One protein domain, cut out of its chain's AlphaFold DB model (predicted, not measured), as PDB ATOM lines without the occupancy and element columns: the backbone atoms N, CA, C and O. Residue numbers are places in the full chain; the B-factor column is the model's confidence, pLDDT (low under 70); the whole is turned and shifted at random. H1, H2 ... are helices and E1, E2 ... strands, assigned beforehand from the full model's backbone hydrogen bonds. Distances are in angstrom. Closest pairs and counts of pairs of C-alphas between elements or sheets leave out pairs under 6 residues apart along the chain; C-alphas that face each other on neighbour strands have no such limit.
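This is residues 378 to 404 and 453 to 587 of the 588 residues of the protein "BURP domain-containing protein" of Spinacia oleracea (UniProt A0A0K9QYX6). Look for two lobes side by side: in one, a sheet of five strands, E1, E4, E7, E8 and E9, curls like part of a barrel, with H2 grazing it; in the other, a twisted sheet of five strands, E2, E6, E5, E10 and E3, curls round H1 on one face. The chain passes from one lobe to the other several times, and where the sheets meet E8 comes near E3 and E10, and E7 comes near E10. The printed part has 162 residues, with two named helices and ten named strands in the order E1 E2 H1 E3 E4 E5 E6 E7 E8 H2 E9 E10, a mixed class. Both sheets are antiparallel, in the orders E1 E4 E7 E8 E9 and E2 E6 E5 E10 E3. The whole is compact, with a radius of gyration of the C-alphas of 15.9 A and spans of 43 by 35 by 29 A.

Begin with the curled, strongly twisted sheet of E1, residues 388 to 393, E4, residues 486 to 497, E7, residues 527 to 535, E8, residues 540 to 548, and E9, residues 572 to 574. Its edge strands are E1 and E9. E4 bends by 87 degrees at residue 489; look there for N 391 and O 488, 3.0 A apart, between E1 and E4, and farther on for N 496 and O 530, 2.8 A, between E4 and E7. E7 and E8 form a hairpin, with N 531 and O 543 at 2.8 A. N 548 and O 572 of the neighbour strands E8 and E9 are within hydrogen-bond range at 2.8 A, and residues 378 to 379 pair antiparallel with residues 572 to 573 of E9. H2, residues 553 to 561, only just is on this sheet and only grazes it; its closest C-alpha to E9 is that of Ala 559, 7.5 A from Ile 572. The other sheet, strongly twisted too, holds E2, residues 453 to 457, E6, residues 517 to 523, E5, residues 506 to 511, E10, residues 581 to 586, and E3, residues 475 to 478. Within hydrogen-bond range are N 455 and O 520, 2.8 A, for E2 and E6; N 509 and O 519, 2.8 A, for the hairpin E5 and E6; N 508 and O 582, 2.8 A, for E5 and E10; and N 478 and O 583, 2.8 A, for E10 and E3. H1, residues 460 to 471, is on this sheet, two layers with the helix on one face; its C-alpha 467 is 6.6 A from that of Val 506. Every O i to N i+4 pair in H1 and H2 is within hydrogen-bond range. Between the sheets, the closest C-alphas of E3 and E8 are those of Leu 478 and Val 544, 7.0 A apart.

Find C-alpha 388 at (-57.339, -14.780, -9.650), where E1 begins. E4 measures 24.9 A, E7 24.0 A, E8 25.4 A, E6 20.1 A and H1 16.3 A. E10 ends at C-alpha 586, (-35.977, -27.594, 6.448).

The C-alphas farthest apart, Pro 404 and Asn 564, are 45.4 A apart. Residues 405 to 452 are not printed, and C-alphas 404 and 453 lie 24.1 A apart across this cut. Of the links printed whole, none is long. pLDDT is under 70 at residues 396 to 400, 551 to 561 and 563.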
ATOM      1  N   PHE A 378     -44.888 -11.262 -10.126       82.69
ATOM      2  CA  PHE A 378     -45.915 -10.473  -9.467       82.69
ATOM      3  C   PHE A 378     -45.436 -10.045  -8.082       82.69
ATOM      4  O   PHE A 378     -44.565 -10.653  -7.476       82.69
ATOM      5  N   VAL A 379     -46.025  -8.984  -7.552       87.69
ATOM      6  CA  VAL A 379     -45.752  -8.533  -6.184       87.69
ATOM      7  C   VAL A 379     -46.354  -9.496  -5.161       87.69
ATOM      8  O   VAL A 379     -47.490  -9.939  -5.326       87.69
ATOM      9  N   GLU A 380     -45.631  -9.761  -4.075       90.69
ATOM     10  CA  GLU A 380     -46.012 -10.716  -3.020       90.69
ATOM     11  C   GLU A 380     -47.443 -10.548  -2.500       90.69
ATOM     12  O   GLU A 380     -48.141 -11.533  -2.284       90.69
ATOM     13  N   LYS A 381     -47.945  -9.308  -2.414       89.88
ATOM     14  CA  LYS A 381     -49.335  -9.005  -2.019       89.88
ATOM     15  C   LYS A 381     -50.420  -9.652  -2.899       89.88
ATOM     16  O   LYS A 381     -51.602  -9.536  -2.591       89.88
ATOM     17  N   LYS A 382     -50.064 -10.263  -4.034       90.06
ATOM     18  CA  LYS A 382     -50.979 -11.043  -4.882       90.06
ATOM     19  C   LYS A 382     -51.121 -12.503  -4.426       90.06
ATOM     20  O   LYS A 382     -52.038 -13.167  -4.897       90.06
ATOM     21  N   LEU A 383     -50.288 -12.993  -3.504       92.50
ATOM     22  CA  LEU A 383     -50.433 -14.307  -2.863       92.50
ATOM     23  C   LEU A 383     -51.477 -14.258  -1.745       92.50
ATOM     24  O   LEU A 383     -51.170 -14.468  -0.578       92.50
ATOM     25  N   ASN A 384     -52.722 -13.956  -2.108       93.88
ATOM     26  CA  ASN A 384     -53.837 -13.872  -1.174       93.88
ATOM     27  C   ASN A 384     -54.994 -14.762  -1.623       93.88
ATOM     28  O   ASN A 384     -55.267 -14.882  -2.823       93.88
ATOM     29  N   LEU A 385     -55.694 -15.345  -0.650       95.25
ATOM     30  CA  LEU A 385     -56.876 -16.177  -0.874       95.25
ATOM     31  C   LEU A 385     -57.900 -15.465  -1.769       95.25
ATOM     32  O   LEU A 385     -58.162 -14.275  -1.616       95.25
ATOM     33  N   GLY A 386     -58.461 -16.201  -2.728       93.50
ATOM     34  CA  GLY A 386     -59.436 -15.687  -3.689       93.50
ATOM     35  C   GLY A 386     -58.840 -14.892  -4.854       93.50
ATOM     36  O   GLY A 386     -59.562 -14.597  -5.807       93.50
ATOM     37  N   THR A 387     -57.538 -14.581  -4.841       94.69
ATOM     38  CA  THR A 387     -56.894 -13.883  -5.963       94.69
ATOM     39  C   THR A 387     -56.920 -14.756  -7.212       94.69
ATOM     40  O   THR A 387     -56.532 -15.926  -7.179       94.69
ATOM     41  N   LYS A 388     -57.352 -14.161  -8.325       92.56
ATOM     42  CA  LYS A 388     -57.339 -14.780  -9.650       92.56
ATOM     43  C   LYS A 388     -56.121 -14.333 -10.442       92.56
ATOM     44  O   LYS A 388     -55.774 -13.151 -10.439       92.56
ATOM     45  N   MET A 389     -55.488 -15.268 -11.137       89.25
ATOM     46  CA  MET A 389     -54.297 -15.014 -11.942       89.25
ATOM     47  C   MET A 389     -54.244 -15.937 -13.149       89.25
ATOM     48  O   MET A 389     -54.537 -17.122 -13.051       89.25
ATOM     49  N   THR A 390     -53.868 -15.398 -14.308       88.00
ATOM     50  CA  THR A 390     -53.617 -16.230 -15.486       88.00
ATOM     51  C   THR A 390     -52.191 -16.752 -15.437       88.00
ATOM     52  O   THR A 390     -51.255 -15.971 -15.600       88.00
ATOM     53  N   LEU A 391     -52.044 -18.057 -15.232       84.62
ATOM     54  CA  LEU A 391     -50.752 -18.725 -15.130       84.62
ATOM     55  C   LEU A 391     -50.545 -19.658 -16.315       84.62
ATOM     56  O   LEU A 391     -51.500 -20.193 -16.888       84.62
ATOM     57  N   HIS A 392     -49.277 -19.838 -16.662       83.62
ATOM     58  CA  HIS A 392     -48.839 -20.846 -17.606       83.62
ATOM     59  C   HIS A 392     -47.976 -21.858 -16.860       83.62
ATOM     60  O   HIS A 392     -46.899 -21.504 -16.380       83.62
ATOM     61  N   PHE A 393     -48.451 -23.096 -16.765       82.38
ATOM     62  CA  PHE A 393     -47.637 -24.211 -16.305       82.38
ATOM     63  C   PHE A 393     -47.296 -25.086 -17.500       82.38
ATOM     64  O   PHE A 393     -48.186 -25.560 -18.208       82.38
ATOM     65  N   GLN A 394     -46.004 -25.282 -17.723       76.12
ATOM     66  CA  GLN A 394     -45.478 -26.142 -18.769       76.12
ATOM     67  C   GLN A 394     -44.917 -27.405 -18.117       76.12
ATOM     68  O   GLN A 394     -44.204 -27.304 -17.121       76.12
ATOM     69  N   LYS A 395     -45.224 -28.572 -18.680       74.62
ATOM     70  CA  LYS A 395     -44.610 -29.836 -18.285       74.62
ATOM     71  C   LYS A 395     -43.135 -29.839 -18.684       74.62
ATOM     72  O   LYS A 395     -42.786 -29.302 -19.748       74.62
ATOM     73  N   SER A 396     -42.267 -30.441 -17.868       67.50
ATOM     74  CA  SER A 396     -40.859 -30.532 -18.244       67.50
ATOM     75  C   SER A 396     -40.711 -31.388 -19.500       67.50
ATOM     76  O   SER A 396     -41.255 -32.485 -19.626       67.50
ATOM     77  N   ILE A 397     -39.958 -30.855 -20.457       60.31
ATOM     78  CA  ILE A 397     -39.532 -31.558 -21.673       60.31
ATOM     79  C   ILE A 397     -38.051 -31.956 -21.595       60.31
ATOM     80  O   ILE A 397     -37.499 -32.471 -22.567       60.31
ATOM     81  N   GLN A 398     -37.379 -31.675 -20.470       57.25
ATOM     82  CA  GLN A 398     -35.940 -31.876 -20.325       57.25
ATOM     83  C   GLN A 398     -35.618 -33.330 -19.968       57.25
ATOM     84  O   GLN A 398     -35.861 -33.775 -18.847       57.25
ATOM     85  N   THR A 399     -34.970 -34.039 -20.889       55.81
ATOM     86  CA  THR A 399     -34.668 -35.480 -20.808       55.81
ATOM     87  C   THR A 399     -33.399 -35.843 -20.022       55.81
ATOM     88  O   THR A 399     -33.031 -37.013 -19.965       55.81
ATOM     89  N   GLY A 400     -32.718 -34.871 -19.403       64.75
ATOM     90  CA  GLY A 400     -31.503 -35.121 -18.618       64.75
ATOM     91  C   GLY A 400     -31.797 -35.835 -17.296       64.75
ATOM     92  O   GLY A 400     -32.594 -35.332 -16.497       64.75
ATOM     93  N   VAL A 401     -31.126 -36.969 -17.072       78.88
ATOM     94  CA  VAL A 401     -31.144 -37.752 -15.823       78.88
ATOM     95  C   VAL A 401     -29.950 -37.394 -14.941       78.88
ATOM     96  O   VAL A 401     -28.903 -36.985 -15.446       78.88
ATOM     97  N   PHE A 402     -30.093 -37.546 -13.624       83.50
ATOM     98  CA  PHE A 402     -28.945 -37.461 -12.726       83.50
ATOM     99  C   PHE A 402     -27.961 -38.584 -13.037       83.50
ATOM    100  O   PHE A 402     -28.348 -39.749 -13.132       83.50
ATOM    101  N   LEU A 403     -26.689 -38.221 -13.178       87.62
ATOM    102  CA  LEU A 403     -25.612 -39.197 -13.135       87.62
ATOM    103  C   LEU A 403     -25.237 -39.439 -11.670       87.62
ATOM    104  O   LEU A 403     -25.187 -38.469 -10.906       87.62
ATOM    105  N   PRO A 404     -24.936 -40.692 -11.283       91.56
ATOM    106  CA  PRO A 404     -24.325 -40.967  -9.989       91.56
ATOM    107  C   PRO A 404     -23.043 -40.151  -9.820       91.56
ATOM    108  O   PRO A 404     -22.302 -39.962 -10.793       91.56
ATOM    109  N   GLU A 453     -25.329 -16.854  -2.361       82.50
ATOM    110  CA  GLU A 453     -24.563 -18.096  -2.374       82.50
ATOM    111  C   GLU A 453     -25.062 -18.957  -3.537       82.50
ATOM    112  O   GLU A 453     -26.250 -19.261  -3.592       82.50
ATOM    113  N   LYS A 454     -24.186 -19.378  -4.458       85.56
ATOM    114  CA  LYS A 454     -24.565 -20.236  -5.596       85.56
ATOM    115  C   LYS A 454     -23.603 -21.406  -5.781       85.56
ATOM    116  O   LYS A 454     -22.442 -21.323  -5.385       85.56
ATOM    117  N   LYS A 455     -24.089 -22.497  -6.367       88.94
ATOM    118  CA  LYS A 455     -23.292 -23.655  -6.775       88.94
ATOM    119  C   LYS A 455     -24.009 -24.431  -7.872       88.94
ATOM    120  O   LYS A 455     -25.180 -24.773  -7.726       88.94
ATOM    121  N   CYS A 456     -23.285 -24.770  -8.933       91.38
ATOM    122  CA  CYS A 456     -23.752 -25.778  -9.873       91.38
ATOM    123  C   CYS A 456     -23.439 -27.181  -9.361       91.38
ATOM    124  O   CYS A 456     -22.338 -27.452  -8.879       91.38
ATOM    125  N   VAL A 457     -24.428 -28.064  -9.446       94.06
ATOM    126  CA  VAL A 457     -24.366 -29.432  -8.933       94.06
ATOM    127  C   VAL A 457     -24.622 -30.409 -10.074       94.06
ATOM    128  O   VAL A 457     -25.595 -30.278 -10.817       94.06
ATOM    129  N   THR A 458     -23.703 -31.358 -10.239       92.38
ATOM    130  CA  THR A 458     -23.629 -32.290 -11.380       92.38
ATOM    131  C   THR A 458     -24.209 -33.672 -11.069       92.38
ATOM    132  O   THR A 458     -24.297 -34.524 -11.949       92.38
ATOM    133  N   SER A 459     -24.611 -33.898  -9.817       93.81
ATOM    134  CA  SER A 459     -25.240 -35.126  -9.316       93.81
ATOM    135  C   SER A 459     -26.247 -34.798  -8.213       93.81
ATOM    136  O   SER A 459     -26.136 -33.749  -7.560       93.81
ATOM    137  N   LEU A 460     -27.208 -35.693  -7.968       93.19
ATOM    138  CA  LEU A 460     -28.200 -35.520  -6.902       93.19
ATOM    139  C   LEU A 460     -27.514 -35.477  -5.536       93.19
ATOM    140  O   LEU A 460     -27.842 -34.662  -4.683       93.19
ATOM    141  N   GLU A 461     -26.504 -36.312  -5.352       94.75
ATOM    142  CA  GLU A 461     -25.740 -36.397  -4.125       94.75
ATOM    143  C   GLU A 461     -25.001 -35.072  -3.871       94.75
ATOM    144  O   GLU A 461     -25.008 -34.579  -2.749       94.75
ATOM    145  N   SER A 462     -24.419 -34.442  -4.900       95.12
ATOM    146  CA  SER A 462     -23.791 -33.116  -4.743       95.12
ATOM    147  C   SER A 462     -24.799 -31.988  -4.481       95.12
ATOM    148  O   SER A 462     -24.463 -31.010  -3.807       95.12
ATOM    149  N   MET A 463     -26.033 -32.129  -4.981       95.56
ATOM    150  CA  MET A 463     -27.141 -31.228  -4.663       95.56
ATOM    151  C   MET A 463     -27.509 -31.328  -3.187       95.56
ATOM    152  O   MET A 463     -27.580 -30.304  -2.512       95.56
ATOM    153  N   VAL A 464     -27.699 -32.550  -2.686       95.25
ATOM    154  CA  VAL A 464     -28.031 -32.808  -1.282       95.25
ATOM    155  C   VAL A 464     -26.920 -32.305  -0.360       95.25
ATOM    156  O   VAL A 464     -27.225 -31.582   0.583       95.25
ATOM    157  N   ASP A 465     -25.644 -32.568  -0.667       95.38
ATOM    158  CA  ASP A 465     -24.510 -32.034   0.105       95.38
ATOM    159  C   ASP A 465     -24.551 -30.501   0.186       95.38
ATOM    160  O   ASP A 465     -24.370 -29.916   1.256       95.38
ATOM    161  N   TYR A 466     -24.806 -29.834  -0.948       95.25
ATOM    162  CA  TYR A 466     -24.913 -28.380  -0.982       95.25
ATOM    163  C   TYR A 466     -26.081 -27.895  -0.125       95.25
ATOM    164  O   TYR A 466     -25.884 -27.038   0.731       95.25
ATOM    165  N   VAL A 467     -27.271 -28.468  -0.296       95.81
ATOM    166  CA  VAL A 467     -28.466 -28.109   0.477       95.81
ATOM    167  C   VAL A 467     -28.215 -28.288   1.976       95.81
ATOM    168  O   VAL A 467     -28.433 -27.351   2.746       95.81
ATOM    169  N   ILE A 468     -27.671 -29.434   2.390       95.38
ATOM    170  CA  ILE A 468     -27.383 -29.725   3.797       95.38
ATOM    171  C   ILE A 468     -26.374 -28.732   4.373       95.38
ATOM    172  O   ILE A 468     -26.579 -28.212   5.471       95.38
ATOM    173  N   SER A 469     -25.334 -28.389   3.605       94.69
ATOM    174  CA  SER A 469     -24.340 -27.393   4.019       94.69
ATOM    175  C   SER A 469     -24.928 -25.995   4.251       94.69
ATOM    176  O   SER A 469     -24.309 -25.178   4.932       94.69
ATOM    177  N   LYS A 470     -26.105 -25.692   3.680       93.06
ATOM    178  CA  LYS A 470     -26.748 -24.374   3.785       93.06
ATOM    179  C   LYS A 470     -27.865 -24.319   4.815       93.06
ATOM    180  O   LYS A 470     -27.972 -23.309   5.514       93.06
ATOM    181  N   ILE A 471     -28.704 -25.351   4.888       93.06
ATOM    182  CA  ILE A 471     -29.958 -25.312   5.656       93.06
ATOM    183  C   ILE A 471     -30.140 -26.488   6.631       93.06
ATOM    184  O   ILE A 471     -31.202 -26.609   7.238       93.06
ATOM    185  N   GLY A 472     -29.105 -27.310   6.838       92.19
ATOM    186  CA  GLY A 472     -29.093 -28.403   7.816       92.19
ATOM    187  C   GLY A 472     -29.453 -29.772   7.231       92.19
ATOM    188  O   GLY A 472     -29.760 -29.904   6.054       92.19
ATOM    189  N   THR A 473     -29.392 -30.821   8.053       90.38
ATOM    190  CA  THR A 473     -29.470 -32.226   7.604       90.38
ATOM    191  C   THR A 473     -30.888 -32.748   7.361       90.38
ATOM    192  O   THR A 473     -31.064 -33.667   6.569       90.38
ATOM    193  N   ASN A 474     -31.905 -32.175   8.012       93.69
ATOM    194  CA  ASN A 474     -33.299 -32.591   7.853       93.69
ATOM    195  C   ASN A 474     -34.028 -31.642   6.891       93.69
ATOM    196  O   ASN A 474     -34.502 -30.577   7.291       93.69
ATOM    197  N   VAL A 475     -34.086 -32.013   5.612       94.94
ATOM    198  CA  VAL A 475     -34.593 -31.166   4.521       94.94
ATOM    199  C   VAL A 475     -35.660 -31.879   3.701       94.94
ATOM    200  O   VAL A 475     -35.691 -33.104   3.624       94.94
ATOM    201  N   LYS A 476     -36.535 -31.101   3.064       95.19
ATOM    202  CA  LYS A 476     -37.544 -31.585   2.116       95.19
ATOM    203  C   LYS A 476     -37.409 -30.869   0.778       95.19
ATOM    204  O   LYS A 476     -37.198 -29.655   0.743       95.19
ATOM    205  N   ALA A 477     -37.562 -31.628  -0.302       94.88
ATOM    206  CA  ALA A 477     -37.618 -31.124  -1.669       94.88
ATOM    207  C   ALA A 477     -39.069 -30.895  -2.087       94.88
ATOM    208  O   ALA A 477     -39.921 -31.762  -1.897       94.88
ATOM    209  N   LEU A 478     -39.344 -29.739  -2.680       94.81
ATOM    210  CA  LEU A 478     -40.663 -29.355  -3.163       94.81
ATOM    211  C   LEU A 478     -40.549 -28.866  -4.607       94.81
ATOM    212  O   LEU A 478     -39.670 -28.076  -4.942       94.81
ATOM    213  N   THR A 479     -41.456 -29.321  -5.463       91.81
ATOM    214  CA  THR A 479     -41.557 -28.878  -6.855       91.81
ATOM    215  C   THR A 479     -43.021 -28.847  -7.269       91.81
ATOM    216  O   THR A 479     -43.832 -29.605  -6.734       91.81
ATOM    217  N   THR A 480     -43.361 -27.972  -8.212       90.50
ATOM    218  CA  THR A 480     -44.686 -27.972  -8.837       90.50
ATOM    219  C   THR A 480     -44.746 -29.136  -9.821       90.50
ATOM    220  O   THR A 480     -43.890 -29.227 -10.701       90.50
ATOM    221  N   GLN A 481     -45.753 -30.000  -9.695       87.38
ATOM    222  CA  GLN A 481     -46.012 -31.096 -10.635       87.38
ATOM    223  C   GLN A 481     -47.229 -30.768 -11.494       87.38
ATOM    224  O   GLN A 481     -48.237 -30.291 -10.972       87.38
ATOM    225  N   VAL A 482     -47.144 -31.029 -12.803       86.06
ATOM    226  CA  VAL A 482     -48.259 -30.803 -13.733       86.06
ATOM    227  C   VAL A 482     -48.386 -31.936 -14.744       86.06
ATOM    228  O   VAL A 482     -47.419 -32.378 -15.353       86.06
ATOM    229  N   GLU A 483     -49.612 -32.400 -14.976       82.12
ATOM    230  CA  GLU A 483     -49.844 -33.533 -15.882       82.12
ATOM    231  C   GLU A 483     -49.634 -33.170 -17.359       82.12
ATOM    232  O   GLU A 483     -49.169 -34.000 -18.154       82.12
ATOM    233  N   LYS A 484     -49.977 -31.929 -17.722       80.44
ATOM    234  CA  LYS A 484     -49.957 -31.387 -19.085       80.44
ATOM    235  C   LYS A 484     -49.737 -29.876 -19.080       80.44
ATOM    236  O   LYS A 484     -50.053 -29.196 -18.102       80.44
ATOM    237  N   ASP A 485     -49.281 -29.359 -20.215       80.81
ATOM    238  CA  ASP A 485     -49.194 -27.922 -20.455       80.81
ATOM    239  C   ASP A 485     -50.572 -27.267 -20.305       80.81
ATOM    240  O   ASP A 485     -51.574 -27.736 -20.853       80.81
ATOM    241  N   SER A 486     -50.619 -26.153 -19.583       80.31
ATOM    242  CA  SER A 486     -51.845 -25.394 -19.376       80.31
ATOM    243  C   SER A 486     -51.581 -23.894 -19.333       80.31
ATOM    244  O   SER A 486     -50.595 -23.423 -18.767       80.31
ATOM    245  N   THR A 487     -52.492 -23.127 -19.933       87.25
ATOM    246  CA  THR A 487     -52.524 -21.664 -19.827       87.25
ATOM    247  C   THR A 487     -53.950 -21.244 -19.548       87.25
ATOM    248  O   THR A 487     -54.793 -21.260 -20.445       87.25
ATOM    249  N   MET A 488     -54.234 -20.882 -18.302       85.81
ATOM    250  CA  MET A 488     -55.586 -20.513 -17.892       85.81
ATOM    251  C   MET A 488     -55.596 -19.651 -16.636       85.81
ATOM    252  O   MET A 488     -54.563 -19.385 -16.024       85.81
ATOM    253  N   GLU A 489     -56.782 -19.160 -16.290       92.12
ATOM    254  CA  GLU A 489     -57.019 -18.495 -15.016       92.12
ATOM    255  C   GLU A 489     -57.074 -19.528 -13.886       92.12
ATOM    256  O   GLU A 489     -57.794 -20.522 -13.983       92.12
ATOM    257  N   TYR A 490     -56.334 -19.249 -12.820       92.56
ATOM    258  CA  TYR A 490     -56.320 -19.985 -11.566       92.56
ATOM    259  C   TYR A 490     -56.780 -19.079 -10.430       92.56
ATOM    260  O   TYR A 490     -56.493 -17.881 -10.421       92.56
ATOM    261  N   THR A 491     -57.472 -19.661  -9.456       95.75
ATOM    262  CA  THR A 491     -57.858 -19.001  -8.205       95.75
ATOM    263  C   THR A 491     -57.044 -19.571  -7.052       95.75
ATOM    264  O   THR A 491     -57.023 -20.787  -6.862       95.75
ATOM    265  N   ILE A 492     -56.425 -18.703  -6.250       96.56
ATOM    266  CA  ILE A 492     -55.719 -19.105  -5.029       96.56
ATOM    267  C   ILE A 492     -56.727 -19.559  -3.969       96.56
ATOM    268  O   ILE A 492     -57.609 -18.797  -3.564       96.56
ATOM    269  N   LYS A 493     -56.569 -20.794  -3.489       96.88
ATOM    270  CA  LYS A 493     -57.364 -21.400  -2.410       96.88
ATOM    271  C   LYS A 493     -56.586 -21.624  -1.120       96.88
ATOM    272  O   LYS A 493     -57.208 -21.757  -0.074       96.88
ATOM    273  N   GLY A 494     -55.259 -21.614  -1.183       96.12
ATOM    274  CA  GLY A 494     -54.386 -21.784  -0.030       96.12
ATOM    275  C   GLY A 494     -53.046 -21.111  -0.275       96.12
ATOM    276  O   GLY A 494     -52.550 -21.124  -1.398       96.12
ATOM    277  N   VAL A 495     -52.472 -20.509   0.765       96.62
ATOM    278  CA  VAL A 495     -51.104 -19.975   0.750       96.62
ATOM    279  C   VAL A 495     -50.459 -20.329   2.079       96.62
ATOM    280  O   VAL A 495     -50.949 -19.935   3.136       96.62
ATOM    281  N   LYS A 496     -49.355 -21.068   2.033       95.44
ATOM    282  CA  LYS A 496     -48.591 -21.466   3.215       95.44
ATOM    283  C   LYS A 496     -47.133 -21.082   3.030       95.44
ATOM    284  O   LYS A 496     -46.467 -21.604   2.139       95.44
ATOM    285  N   LYS A 497     -46.623 -20.196   3.889       95.00
ATOM    286  CA  LYS A 497     -45.186 -19.892   3.940       95.00
ATOM    287  C   LYS A 497     -44.424 -21.166   4.324       95.00
ATOM    288  O   LYS A 497     -44.805 -21.843   5.279       95.00
ATOM    289  N   LEU A 498     -43.387 -21.510   3.565       93.94
ATOM    290  CA  LEU A 498     -42.657 -22.771   3.743       93.94
ATOM    291  C   LEU A 498     -41.613 -22.708   4.860       93.94
ATOM    292  O   LEU A 498     -41.341 -23.727   5.491       93.94
ATOM    293  N   VAL A 499     -41.065 -21.520   5.114       90.75
ATOM    294  CA  VAL A 499     -40.008 -21.272   6.102       90.75
ATOM    295  C   VAL A 499     -40.328 -20.058   6.966       90.75
ATOM    296  O   VAL A 499     -41.044 -19.150   6.540       90.75
ATOM    297  N   LYS A 500     -39.794 -20.024   8.192       87.12
ATOM    298  CA  LYS A 500     -39.912 -18.843   9.062       87.12
ATOM    299  C   LYS A 500     -38.906 -17.773   8.636       87.12
ATOM    300  O   LYS A 500     -39.319 -16.644   8.364       87.12
ATOM    301  N   ASP A 501     -37.639 -18.164   8.515       89.56
ATOM    302  CA  ASP A 501     -36.540 -17.330   8.023       89.56
ATOM    303  C   ASP A 501     -36.329 -17.569   6.521       89.56
ATOM    304  O   ASP A 501     -36.190 -18.707   6.076       89.56
ATOM    305  N   ASP A 502     -36.303 -16.491   5.738       87.50
ATOM    306  CA  ASP A 502     -36.135 -16.522   4.282       87.50
ATOM    307  C   ASP A 502     -34.753 -17.106   3.896       87.50
ATOM    308  O   ASP A 502     -34.597 -17.754   2.862       87.50
ATOM    309  N   ARG A 503     -33.762 -17.030   4.795       86.69
ATOM    310  CA  ARG A 503     -32.477 -17.722   4.623       86.69
ATOM    311  C   ARG A 503     -32.634 -19.237   4.575       86.69
ATOM    312  O   ARG A 503     -31.741 -19.899   4.080       86.69
ATOM    313  N   GLU A 504     -33.696 -19.840   5.085       90.88
ATOM    314  CA  GLU A 504     -33.835 -21.302   5.105       90.88
ATOM    315  C   GLU A 504     -34.273 -21.897   3.750       90.88
ATOM    316  O   GLU A 504     -34.529 -23.094   3.670       90.88
ATOM    317  N   THR A 505     -34.344 -21.103   2.676       92.38
ATOM    318  CA  THR A 505     -34.697 -21.598   1.336       92.38
ATOM    319  C   THR A 505     -33.466 -21.740   0.439       92.38
ATOM    320  O   THR A 505     -32.731 -20.777   0.237       92.38
ATOM    321  N   VAL A 506     -33.284 -22.913  -0.171       93.44
ATOM    322  CA  VAL A 506     -32.355 -23.122  -1.296       93.44
ATOM    323  C   VAL A 506     -33.170 -23.449  -2.542       93.44
ATOM    324  O   VAL A 506     -34.050 -24.305  -2.499       93.44
ATOM    325  N   VAL A 507     -32.887 -22.783  -3.660       89.25
ATOM    326  CA  VAL A 507     -33.586 -23.012  -4.930       89.25
ATOM    327  C   VAL A 507     -32.604 -23.575  -5.943       89.25
ATOM    328  O   VAL A 507     -31.553 -22.991  -6.183       89.25
ATOM    329  N   CYS A 508     -32.949 -24.707  -6.548       89.62
ATOM    330  CA  CYS A 508     -32.161 -25.358  -7.585       89.62
ATOM    331  C   CYS A 508     -32.936 -25.366  -8.900       89.62
ATOM    332  O   CYS A 508     -34.015 -25.953  -8.984       89.62
ATOM    333  N   HIS A 509     -32.370 -24.750  -9.933       85.38
ATOM    334  CA  HIS A 509     -32.942 -24.708 -11.276       85.38
ATOM    335  C   HIS A 509     -32.204 -25.670 -12.201       85.38
ATOM    336  O   HIS A 509     -30.978 -25.611 -12.308       85.38
ATOM    337  N   LYS A 510     -32.945 -26.535 -12.889       82.06
ATOM    338  CA  LYS A 510     -32.405 -27.439 -13.900       82.06
ATOM    339  C   LYS A 510     -31.867 -26.624 -15.069       82.06
ATOM    340  O   LYS A 510     -32.554 -25.759 -15.616       82.06
ATOM    341  N   MET A 511     -30.633 -26.909 -15.453       75.62
ATOM    342  CA  MET A 511     -29.966 -26.308 -16.597       75.62
ATOM    343  C   MET A 511     -29.948 -27.281 -17.771       75.62
ATOM    344  O   MET A 511     -29.856 -28.495 -17.594       75.62
ATOM    345  N   GLY A 512     -29.958 -26.736 -18.988       72.31
ATOM    346  CA  GLY A 512     -29.708 -27.524 -20.189       72.31
ATOM    347  C   GLY A 512     -28.252 -27.984 -20.224       72.31
ATOM    348  O   GLY A 512     -27.361 -27.187 -20.509       72.31
ATOM    349  N   TYR A 513     -28.022 -29.261 -19.933       75.62
ATOM    350  CA  TYR A 513     -26.718 -29.920 -19.975       75.62
ATOM    351  C   TYR A 513     -26.920 -31.390 -20.403       75.62
ATOM    352  O   TYR A 513     -28.032 -31.903 -20.246       75.62
ATOM    353  N   PRO A 514     -25.914 -32.088 -20.971       79.06
ATOM    354  CA  PRO A 514     -26.080 -33.470 -21.452       79.06
ATOM    355  C   PRO A 514     -26.588 -34.477 -20.408       79.06
ATOM    356  O   PRO A 514     -27.142 -35.515 -20.760       79.06
ATOM    357  N   TYR A 515     -26.434 -34.154 -19.127       81.19
ATOM    358  CA  TYR A 515     -27.058 -34.829 -17.996       81.19
ATOM    359  C   TYR A 515     -27.675 -33.792 -17.050       81.19
ATOM    360  O   TYR A 515     -27.536 -32.591 -17.273       81.19
ATOM    361  N   ALA A 516     -28.375 -34.225 -16.000       84.06
ATOM    362  CA  ALA A 516     -29.012 -33.303 -15.066       84.06
ATOM    363  C   ALA A 516     -27.975 -32.461 -14.298       84.06
ATOM    364  O   ALA A 516     -27.368 -32.914 -13.331       84.06
ATOM    365  N   LEU A 517     -27.815 -31.216 -14.743       87.00
ATOM    366  CA  LEU A 517     -27.076 -30.158 -14.071       87.00
ATOM    367  C   LEU A 517     -28.082 -29.204 -13.434       87.00
ATOM    368  O   LEU A 517     -29.050 -28.804 -14.083       87.00
ATOM    369  N   PHE A 518     -27.845 -28.807 -12.190       88.31
ATOM    370  CA  PHE A 518     -28.676 -27.809 -11.526       88.31
ATOM    371  C   PHE A 518     -27.846 -26.624 -11.058       88.31
ATOM    372  O   PHE A 518     -26.799 -26.795 -10.441       88.31
ATOM    373  N   PHE A 519     -28.357 -25.423 -11.304       86.06
ATOM    374  CA  PHE A 519     -27.892 -24.192 -10.686       86.06
ATOM    375  C   PHE A 519     -28.636 -23.997  -9.369       86.06
ATOM    376  O   PHE A 519     -29.813 -23.629  -9.366       86.06
ATOM    377  N   CYS A 520     -27.967 -24.270  -8.255       89.38
ATOM    378  CA  CYS A 520     -28.511 -24.038  -6.927       89.38
ATOM    379  C   CYS A 520     -28.047 -22.691  -6.393       89.38
ATOM    380  O   CYS A 520     -26.874 -22.340  -6.505       89.38
ATOM    381  N   HIS A 521     -28.956 -21.949  -5.776       86.12
ATOM    382  CA  HIS A 521     -28.631 -20.704  -5.104       86.12
ATOM    383  C   HIS A 521     -29.479 -20.484  -3.855       86.12
ATOM    384  O   HIS A 521     -30.511 -21.124  -3.629       86.12
ATOM    385  N   ARG A 522     -28.982 -19.578  -3.021       85.06
ATOM    386  CA  ARG A 522     -29.593 -19.097  -1.792       85.06
ATOM    387  C   ARG A 522     -29.244 -17.628  -1.630       85.06
ATOM    388  O   ARG A 522     -28.118 -17.209  -1.895       85.06
ATOM    389  N   THR A 523     -30.185 -16.861  -1.105       78.69
ATOM    390  CA  THR A 523     -29.950 -15.481  -0.681       78.69
ATOM    391  C   THR A 523     -30.545 -15.267   0.706       78.69
ATOM    392  O   THR A 523     -31.222 -16.134   1.263       78.69
ATOM    393  N   LYS A 524     -30.316 -14.084   1.279       79.38
ATOM    394  CA  LYS A 524     -30.953 -13.679   2.541       79.38
ATOM    395  C   LYS A 524     -32.421 -13.260   2.381       79.38
ATOM    396  O   LYS A 524     -33.046 -12.907   3.375       79.38
ATOM    397  N   THR A 525     -32.941 -13.257   1.155       80.69
ATOM    398  CA  THR A 525     -34.207 -12.614   0.771       80.69
ATOM    399  C   THR A 525     -35.180 -13.540   0.050       80.69
ATOM    400  O   THR A 525     -36.291 -13.107  -0.253       80.69
ATOM    401  N   ILE A 526     -34.800 -14.794  -0.231       84.81
ATOM    402  CA  ILE A 526     -35.690 -15.739  -0.908       84.81
ATOM    403  C   ILE A 526     -36.765 -16.228   0.052       84.81
ATOM    404  O   ILE A 526     -36.525 -17.016   0.963       84.81
ATOM    405  N   ARG A 527     -37.998 -15.830  -0.221       89.62
ATOM    406  CA  ARG A 527     -39.167 -16.320   0.490       89.62
ATOM    407  C   ARG A 527     -39.930 -17.318  -0.357       89.62
ATOM    408  O   ARG A 527     -40.205 -17.059  -1.523       89.62
ATOM    409  N   SER A 528     -40.303 -18.441   0.238       93.81
ATOM    410  CA  SER A 528     -40.966 -19.530  -0.475       93.81
ATOM    411  C   SER A 528     -42.331 -19.883   0.120       93.81
ATOM    412  O   SER A 528     -42.559 -19.801   1.333       93.81
ATOM    413  N   TYR A 529     -43.254 -20.267  -0.760       95.31
ATOM    414  CA  TYR A 529     -44.644 -20.580  -0.436       95.31
ATOM    415  C   TYR A 529     -45.097 -21.865  -1.129       95.31
ATOM    416  O   TYR A 529     -44.697 -22.130  -2.260       95.31
ATOM    417  N   MET A 530     -45.977 -22.618  -0.469       96.12
ATOM    418  CA  MET A 530     -46.867 -23.577  -1.121       96.12
ATOM    419  C   MET A 530     -48.204 -22.890  -1.387       96.12
ATOM    420  O   MET A 530     -48.749 -22.240  -0.488       96.12
ATOM    421  N   VAL A 531     -48.714 -23.010  -2.608       96.56
ATOM    422  CA  VAL A 531     -49.931 -22.336  -3.055       96.56
ATOM    423  C   VAL A 531     -50.873 -23.346  -3.699       96.56
ATOM    424  O   VAL A 531     -50.557 -23.912  -4.745       96.56
ATOM    425  N   SER A 532     -52.055 -23.508  -3.111       96.56
ATOM    426  CA  SER A 532     -53.132 -24.328  -3.666       96.56
ATOM    427  C   SER A 532     -53.913 -23.514  -4.691       96.56
ATOM    428  O   SER A 532     -54.494 -22.471  -4.361       96.56
ATOM    429  N   LEU A 533     -53.943 -23.979  -5.934       95.38
ATOM    430  CA  LEU A 533     -54.563 -23.308  -7.072       95.38
ATOM    431  C   LEU A 533     -55.688 -24.168  -7.644       95.38
ATOM    432  O   LEU A 533     -55.506 -25.363  -7.850       95.38
ATOM    433  N   ILE A 534     -56.828 -23.547  -7.959       95.81
ATOM    434  CA  ILE A 534     -57.900 -24.182  -8.740       95.81
ATOM    435  C   ILE A 534     -58.018 -23.485 -10.091       95.81
ATOM    436  O   ILE A 534     -58.302 -22.284 -10.149       95.81
ATOM    437  N   GLY A 535     -57.779 -24.235 -11.163       93.38
ATOM    438  CA  GLY A 535     -57.926 -23.794 -12.542       93.38
ATOM    439  C   GLY A 535     -59.388 -23.599 -12.924       93.38
ATOM    440  O   GLY A 535     -60.298 -24.193 -12.346       93.38
ATOM    441  N   LYS A 536     -59.634 -22.764 -13.934       93.69
ATOM    442  CA  LYS A 536     -60.981 -22.541 -14.483       93.69
ATOM    443  C   LYS A 536     -61.648 -23.833 -14.981       93.69
ATOM    444  O   LYS A 536     -62.871 -23.903 -15.022       93.69
ATOM    445  N   ASP A 537     -60.857 -24.829 -15.363       91.94
ATOM    446  CA  ASP A 537     -61.309 -26.161 -15.781       91.94
ATOM    447  C   ASP A 537     -61.544 -27.136 -14.610       91.94
ATOM    448  O   ASP A 537     -61.887 -28.291 -14.843       91.94
ATOM    449  N   GLY A 538     -61.366 -26.685 -13.364       91.81
ATOM    450  CA  GLY A 538     -61.495 -27.503 -12.158       91.81
ATOM    451  C   GLY A 538     -60.221 -28.246 -11.750       91.81
ATOM    452  O   GLY A 538     -60.231 -28.899 -10.710       91.81
ATOM    453  N   SER A 539     -59.125 -28.139 -12.511       91.25
ATOM    454  CA  SER A 539     -57.835 -28.728 -12.126       91.25
ATOM    455  C   SER A 539     -57.319 -28.136 -10.813       91.25
ATOM    456  O   SER A 539     -57.459 -26.940 -10.560       91.25
ATOM    457  N   ILE A 540     -56.714 -28.974  -9.973       93.06
ATOM    458  CA  ILE A 540     -56.123 -28.564  -8.697       93.06
ATOM    459  C   ILE A 540     -54.611 -28.728  -8.806       93.06
ATOM    460  O   ILE A 540     -54.137 -29.793  -9.196       93.06
ATOM    461  N   ILE A 541     -53.862 -27.676  -8.482       92.50
ATOM    462  CA  ILE A 541     -52.397 -27.671  -8.524       92.50
ATOM    463  C   ILE A 541     -51.866 -27.148  -7.192       92.50
ATOM    464  O   ILE A 541     -52.208 -26.043  -6.775       92.50
ATOM    465  N   GLU A 542     -50.988 -27.922  -6.562       94.94
ATOM    466  CA  GLU A 542     -50.133 -27.450  -5.472       94.94
ATOM    467  C   GLU A 542     -48.829 -26.933  -6.080       94.94
ATOM    468  O   GLU A 542     -47.989 -27.704  -6.549       94.94
ATOM    469  N   ALA A 543     -48.692 -25.611  -6.141       93.19
ATOM    470  CA  ALA A 543     -47.560 -24.955  -6.778       93.19
ATOM    471  C   ALA A 543     -46.639 -24.317  -5.742       93.19
ATOM    472  O   ALA A 543     -47.084 -23.631  -4.819       93.19
ATOM    473  N   VAL A 544     -45.334 -24.476  -5.943       93.50
ATOM    474  CA  VAL A 544     -44.349 -23.704  -5.191       93.50
ATOM    475  C   VAL A 544     -44.191 -22.316  -5.807       93.50
ATOM    476  O   VAL A 544     -44.107 -22.173  -7.026       93.50
ATOM    477  N   ALA A 545     -44.136 -21.285  -4.968       91.94
ATOM    478  CA  ALA A 545     -43.788 -19.928  -5.376       91.94
ATOM    479  C   ALA A 545     -42.506 -19.486  -4.670       91.94
ATOM    480  O   ALA A 545     -42.323 -19.760  -3.480       91.94
ATOM    481  N   ALA A 546     -41.638 -18.791  -5.401       88.50
ATOM    482  CA  ALA A 546     -40.417 -18.185  -4.884       88.50
ATOM    483  C   ALA A 546     -40.491 -16.669  -5.059       88.50
ATOM    484  O   ALA A 546     -40.948 -16.175  -6.090       88.50
ATOM    485  N   CYS A 547     -40.068 -15.939  -4.037       88.12
ATOM    486  CA  CYS A 547     -40.134 -14.494  -3.963       88.12
ATOM    487  C   CYS A 547     -38.770 -13.925  -3.609       88.12
ATOM    488  O   CYS A 547     -38.154 -14.347  -2.637       88.12
ATOM    489  N   HIS A 548     -38.340 -12.940  -4.379       83.25
ATOM    490  CA  HIS A 548     -37.011 -12.350  -4.337       83.25
ATOM    491  C   HIS A 548     -37.119 -10.877  -3.940       83.25
ATOM    492  O   HIS A 548     -38.033 -10.185  -4.387       83.25
ATOM    493  N   LYS A 549     -36.208 -10.389  -3.095       81.31
ATOM    494  CA  LYS A 549     -36.131  -8.962  -2.697       81.31
ATOM    495  C   LYS A 549     -34.767  -8.341  -2.992       81.31
ATOM    496  O   LYS A 549     -34.586  -7.139  -2.828       81.31
ATOM    497  N   GLU A 550     -33.805  -9.155  -3.393       70.00
ATOM    498  CA  GLU A 550     -32.490  -8.707  -3.810       70.00
ATOM    499  C   GLU A 550     -32.577  -7.769  -5.015       70.00
ATOM    500  O   GLU A 550     -33.464  -7.886  -5.864       70.00
ATOM    501  N   THR A 551     -31.632  -6.836  -5.066       63.44
ATOM    502  CA  THR A 551     -31.487  -5.887  -6.164       63.44
ATOM    503  C   THR A 551     -30.476  -6.425  -7.161       63.44
ATOM    504  O   THR A 551     -29.343  -6.744  -6.793       63.44
ATOM    505  N   ASN A 552     -30.884  -6.548  -8.415       66.94
ATOM    506  CA  ASN A 552     -29.999  -6.849  -9.536       66.94
ATOM    507  C   ASN A 552     -30.588  -6.254 -10.812       66.94
ATOM    508  O   ASN A 552     -31.788  -5.987 -10.869       66.94
ATOM    509  N   ASP A 553     -29.770  -6.102 -11.852       62.03
ATOM    510  CA  ASP A 553     -30.191  -5.432 -13.084       62.03
ATOM    511  C   ASP A 553     -31.464  -6.037 -13.690       62.03
ATOM    512  O   ASP A 553     -32.320  -5.309 -14.193       62.03
ATOM    513  N   PHE A 554     -31.659  -7.355 -13.594       62.56
ATOM    514  CA  PHE A 554     -32.875  -8.003 -14.080       62.56
ATOM    515  C   PHE A 554     -34.110  -7.665 -13.229       62.56
ATOM    516  O   PHE A 554     -35.106  -7.164 -13.762       62.56
ATOM    517  N   LEU A 555     -34.062  -7.943 -11.922       62.41
ATOM    518  CA  LEU A 555     -35.186  -7.733 -11.009       62.41
ATOM    519  C   LEU A 555     -35.523  -6.251 -10.884       62.41
ATOM    520  O   LEU A 555     -36.702  -5.915 -10.883       62.41
ATOM    521  N   ASP A 556     -34.530  -5.369 -10.874       65.75
ATOM    522  CA  ASP A 556     -34.720  -3.926 -10.752       65.75
ATOM    523  C   ASP A 556     -35.390  -3.360 -12.006       65.75
ATOM    524  O   ASP A 556     -36.364  -2.603 -11.919       65.75
ATOM    525  N   ASN A 557     -34.938  -3.786 -13.192       64.56
ATOM    526  CA  ASN A 557     -35.586  -3.417 -14.446       64.56
ATOM    527  C   ASN A 557     -37.013  -3.963 -14.535       64.56
ATOM    528  O   ASN A 557     -37.893  -3.263 -15.042       64.56
ATOM    529  N   TYR A 558     -37.269  -5.183 -14.055       64.31
ATOM    530  CA  TYR A 558     -38.615  -5.756 -14.049       64.31
ATOM    531  C   TYR A 558     -39.524  -5.033 -13.044       64.31
ATOM    532  O   TYR A 558     -40.647  -4.647 -13.378       64.31
ATOM    533  N   ALA A 559     -39.030  -4.780 -11.831       67.94
ATOM    534  CA  ALA A 559     -39.736  -4.045 -10.789       67.94
ATOM    535  C   ALA A 559     -40.180  -2.674 -11.304       67.94
ATOM    536  O   ALA A 559     -41.362  -2.332 -11.231       67.94
ATOM    537  N   LYS A 560     -39.242  -1.930 -11.901       67.50
ATOM    538  CA  LYS A 560     -39.456  -0.565 -12.372       67.50
ATOM    539  C   LYS A 560     -40.326  -0.495 -13.622       67.50
ATOM    540  O   LYS A 560     -41.267   0.287 -13.652       67.50
ATOM    541  N   ASN A 561     -40.001  -1.274 -14.655       68.94
ATOM    542  CA  ASN A 561     -40.593  -1.098 -15.985       68.94
ATOM    543  C   ASN A 561     -41.835  -1.967 -16.228       68.94
ATOM    544  O   ASN A 561     -42.561  -1.716 -17.188       68.94
ATOM    545  N   VAL A 562     -42.059  -3.008 -15.414       70.88
ATOM    546  CA  VAL A 562     -43.183  -3.946 -15.584       70.88
ATOM    547  C   VAL A 562     -44.144  -3.882 -14.403       70.88
ATOM    548  O   VAL A 562     -45.349  -3.738 -14.597       70.88
ATOM    549  N   LEU A 563     -43.631  -3.981 -13.173       68.88
ATOM    550  CA  LEU A 563     -44.473  -3.976 -11.970       68.88
ATOM    551  C   LEU A 563     -44.787  -2.569 -11.452       68.88
ATOM    552  O   LEU A 563     -45.658  -2.435 -10.592       68.88
ATOM    553  N   ASN A 564     -44.112  -1.542 -11.975       76.81
ATOM    554  CA  ASN A 564     -44.193  -0.155 -11.516       76.81
ATOM    555  C   ASN A 564     -43.998  -0.024  -9.993       76.81
ATOM    556  O   ASN A 564     -44.726   0.706  -9.320       76.81
ATOM    557  N   VAL A 565     -43.023  -0.752  -9.440       78.75
ATOM    558  CA  VAL A 565     -42.620  -0.670  -8.028       78.75
ATOM    559  C   VAL A 565     -41.151  -0.284  -7.903       78.75
ATOM    560  O   VAL A 565     -40.349  -0.525  -8.804       78.75
ATOM    561  N   VAL A 566     -40.791   0.320  -6.770       80.44
ATOM    562  CA  VAL A 566     -39.397   0.667  -6.475       80.44
ATOM    563  C   VAL A 566     -38.603  -0.630  -6.254       80.44
ATOM    564  O   VAL A 566     -39.035  -1.450  -5.434       80.44
ATOM    565  N   PRO A 567     -37.472  -0.848  -6.947       78.44
ATOM    566  CA  PRO A 567     -36.612  -2.005  -6.703       78.44
ATOM    567  C   PRO A 567     -36.259  -2.172  -5.219       78.44
ATOM    568  O   PRO A 567     -36.052  -1.191  -4.508       78.44
ATOM    569  N   GLY A 568     -36.285  -3.409  -4.717       77.44
ATOM    570  CA  GLY A 568     -36.022  -3.729  -3.306       77.44
ATOM    571  C   GLY A 568     -37.117  -3.326  -2.299       77.44
ATOM    572  O   GLY A 568     -37.054  -3.730  -1.136       77.44
ATOM    573  N   SER A 569     -38.156  -2.582  -2.702       84.50
ATOM    574  CA  SER A 569     -39.222  -2.140  -1.778       84.50
ATOM    575  C   SER A 569     -40.174  -3.259  -1.336       84.50
ATOM    576  O   SER A 569     -40.766  -3.191  -0.259       84.50
ATOM    577  N   THR A 570     -40.322  -4.313  -2.139       86.06
ATOM    578  CA  THR A 570     -41.221  -5.448  -1.885       86.06
ATOM    579  C   THR A 570     -40.642  -6.725  -2.490       86.06
ATOM    580  O   THR A 570     -39.753  -6.642  -3.336       86.06
ATOM    581  N   HIS A 571     -41.132  -7.900  -2.079       86.62
ATOM    582  CA  HIS A 571     -40.726  -9.140  -2.733       86.62
ATOM    583  C   HIS A 571     -41.452  -9.298  -4.072       86.62
ATOM    584  O   HIS A 571     -42.674  -9.128  -4.185       86.62
ATOM    585  N   ILE A 572     -40.676  -9.659  -5.082       82.38
ATOM    586  CA  ILE A 572     -41.119 -10.000  -6.423       82.38
ATOM    587  C   ILE A 572     -41.159 -11.521  -6.511       82.38
ATOM    588  O   ILE A 572     -40.138 -12.196  -6.425       82.38
ATOM    589  N   CYS A 573     -42.360 -12.057  -6.649       86.25
ATOM    590  CA  CYS A 573     -42.656 -13.477  -6.655       86.25
ATOM    591  C   CYS A 573     -42.869 -14.008  -8.062       86.25
ATOM    592  O   CYS A 573     -43.340 -13.284  -8.932       86.25
ATOM    593  N   HIS A 574     -42.610 -15.293  -8.256       85.44
ATOM    594  CA  HIS A 574     -43.035 -16.040  -9.430       85.44
ATOM    595  C   HIS A 574     -43.350 -17.490  -9.060       85.44
ATOM    596  O   HIS A 574     -42.925 -17.990  -8.016       85.44
ATOM    597  N   PHE A 575     -44.077 -18.171  -9.945       85.56
ATOM    598  CA  PHE A 575     -44.152 -19.629  -9.948       85.56
ATOM    599  C   PHE A 575     -43.020 -20.145 -10.841       85.56
ATOM    600  O   PHE A 575     -43.019 -19.842 -12.038       85.56
ATOM    601  N   PRO A 576     -42.011 -20.845 -10.296       80.00
ATOM    602  CA  PRO A 576     -40.944 -21.405 -11.112       80.00
ATOM    603  C   PRO A 576     -41.476 -22.451 -12.107       80.00
ATOM    604  O   PRO A 576     -42.540 -23.032 -11.865       80.00
ATOM    605  N   PRO A 577     -40.742 -22.722 -13.202       76.75
ATOM    606  CA  PRO A 577     -41.080 -23.801 -14.124       76.75
ATOM    607  C   PRO A 577     -41.295 -25.127 -13.385       76.75
ATOM    608  O   PRO A 577     -40.459 -25.529 -12.568       76.75
ATOM    609  N   ALA A 578     -42.425 -25.781 -13.664       78.69
ATOM    610  CA  ALA A 578     -42.790 -27.053 -13.052       78.69
ATOM    611  C   ALA A 578     -41.766 -28.139 -13.410       78.69
ATOM    612  O   ALA A 578     -41.232 -28.135 -14.519       78.69
ATOM    613  N   GLU A 579     -41.481 -29.035 -12.459       78.12
ATOM    614  CA  GLU A 579     -40.538 -30.169 -12.557       78.12
ATOM    615  C   GLU A 579     -39.051 -29.807 -12.809       78.12
ATOM    616  O   GLU A 579     -38.162 -30.583 -12.464       78.12
ATOM    617  N   ASP A 580     -38.757 -28.616 -13.335       82.06
ATOM    618  CA  ASP A 580     -37.406 -28.119 -13.623       82.06
ATOM    619  C   ASP A 580     -36.841 -27.232 -12.499       82.06
ATOM    620  O   ASP A 580     -35.684 -26.820 -12.551       82.06
ATOM    621  N   THR A 581     -37.626 -26.909 -11.470       86.50
ATOM    622  CA  THR A 581     -37.146 -26.198 -10.274       86.50
ATOM    623  C   THR A 581     -37.484 -26.973  -9.011       86.50
ATOM    624  O   THR A 581     -38.618 -27.416  -8.827       86.50
ATOM    625  N   ILE A 582     -36.503 -27.092  -8.120       91.50
ATOM    626  CA  ILE A 582     -36.643 -27.724  -6.810       91.50
ATOM    627  C   ILE A 582     -36.383 -26.667  -5.740       91.50
ATOM    628  O   ILE A 582     -35.326 -26.036  -5.724       91.50
ATOM    629  N   ILE A 583     -37.345 -26.483  -4.843       93.38
ATOM    630  CA  ILE A 583     -37.193 -25.676  -3.637       93.38
ATOM    631  C   ILE A 583     -36.911 -26.616  -2.470       93.38
ATOM    632  O   ILE A 583     -37.720 -27.487  -2.149       93.38
ATOM    633  N   TRP A 584     -35.773 -26.413  -1.823       95.62
ATOM    634  CA  TRP A 584     -35.371 -27.122  -0.620       95.62
ATOM    635  C   TRP A 584     -35.570 -26.237   0.600       95.62
ATOM    636  O   TRP A 584     -35.156 -25.076   0.619       95.62
ATOM    637  N   VAL A 585     -36.193 -26.806   1.625       95.31
ATOM    638  CA  VAL A 585     -36.438 -26.147   2.911       95.31
ATOM    639  C   VAL A 585     -36.241 -27.151   4.053       95.31
ATOM    640  O   VAL A 585     -36.342 -28.359   3.811       95.31
ATOM    641  N   PRO A 586     -36.003 -26.706   5.298       93.81
ATOM    642  CA  PRO A 586     -35.977 -27.594   6.448       93.81
ATOM    643  C   PRO A 586     -37.284 -28.375   6.581       93.81
ATOM    644  O   PRO A 586     -38.388 -27.836   6.431       93.81
ATOM    645  N   ASN A 587     -37.156 -29.660   6.879       89.50
ATOM    646  CA  ASN A 587     -38.272 -30.509   7.243       89.50
ATOM    647  C   ASN A 587     -38.454 -30.397   8.761       89.50
ATOM    648  O   ASN A 587     -37.739 -31.035   9.526       89.50
TER     649      ASN A 587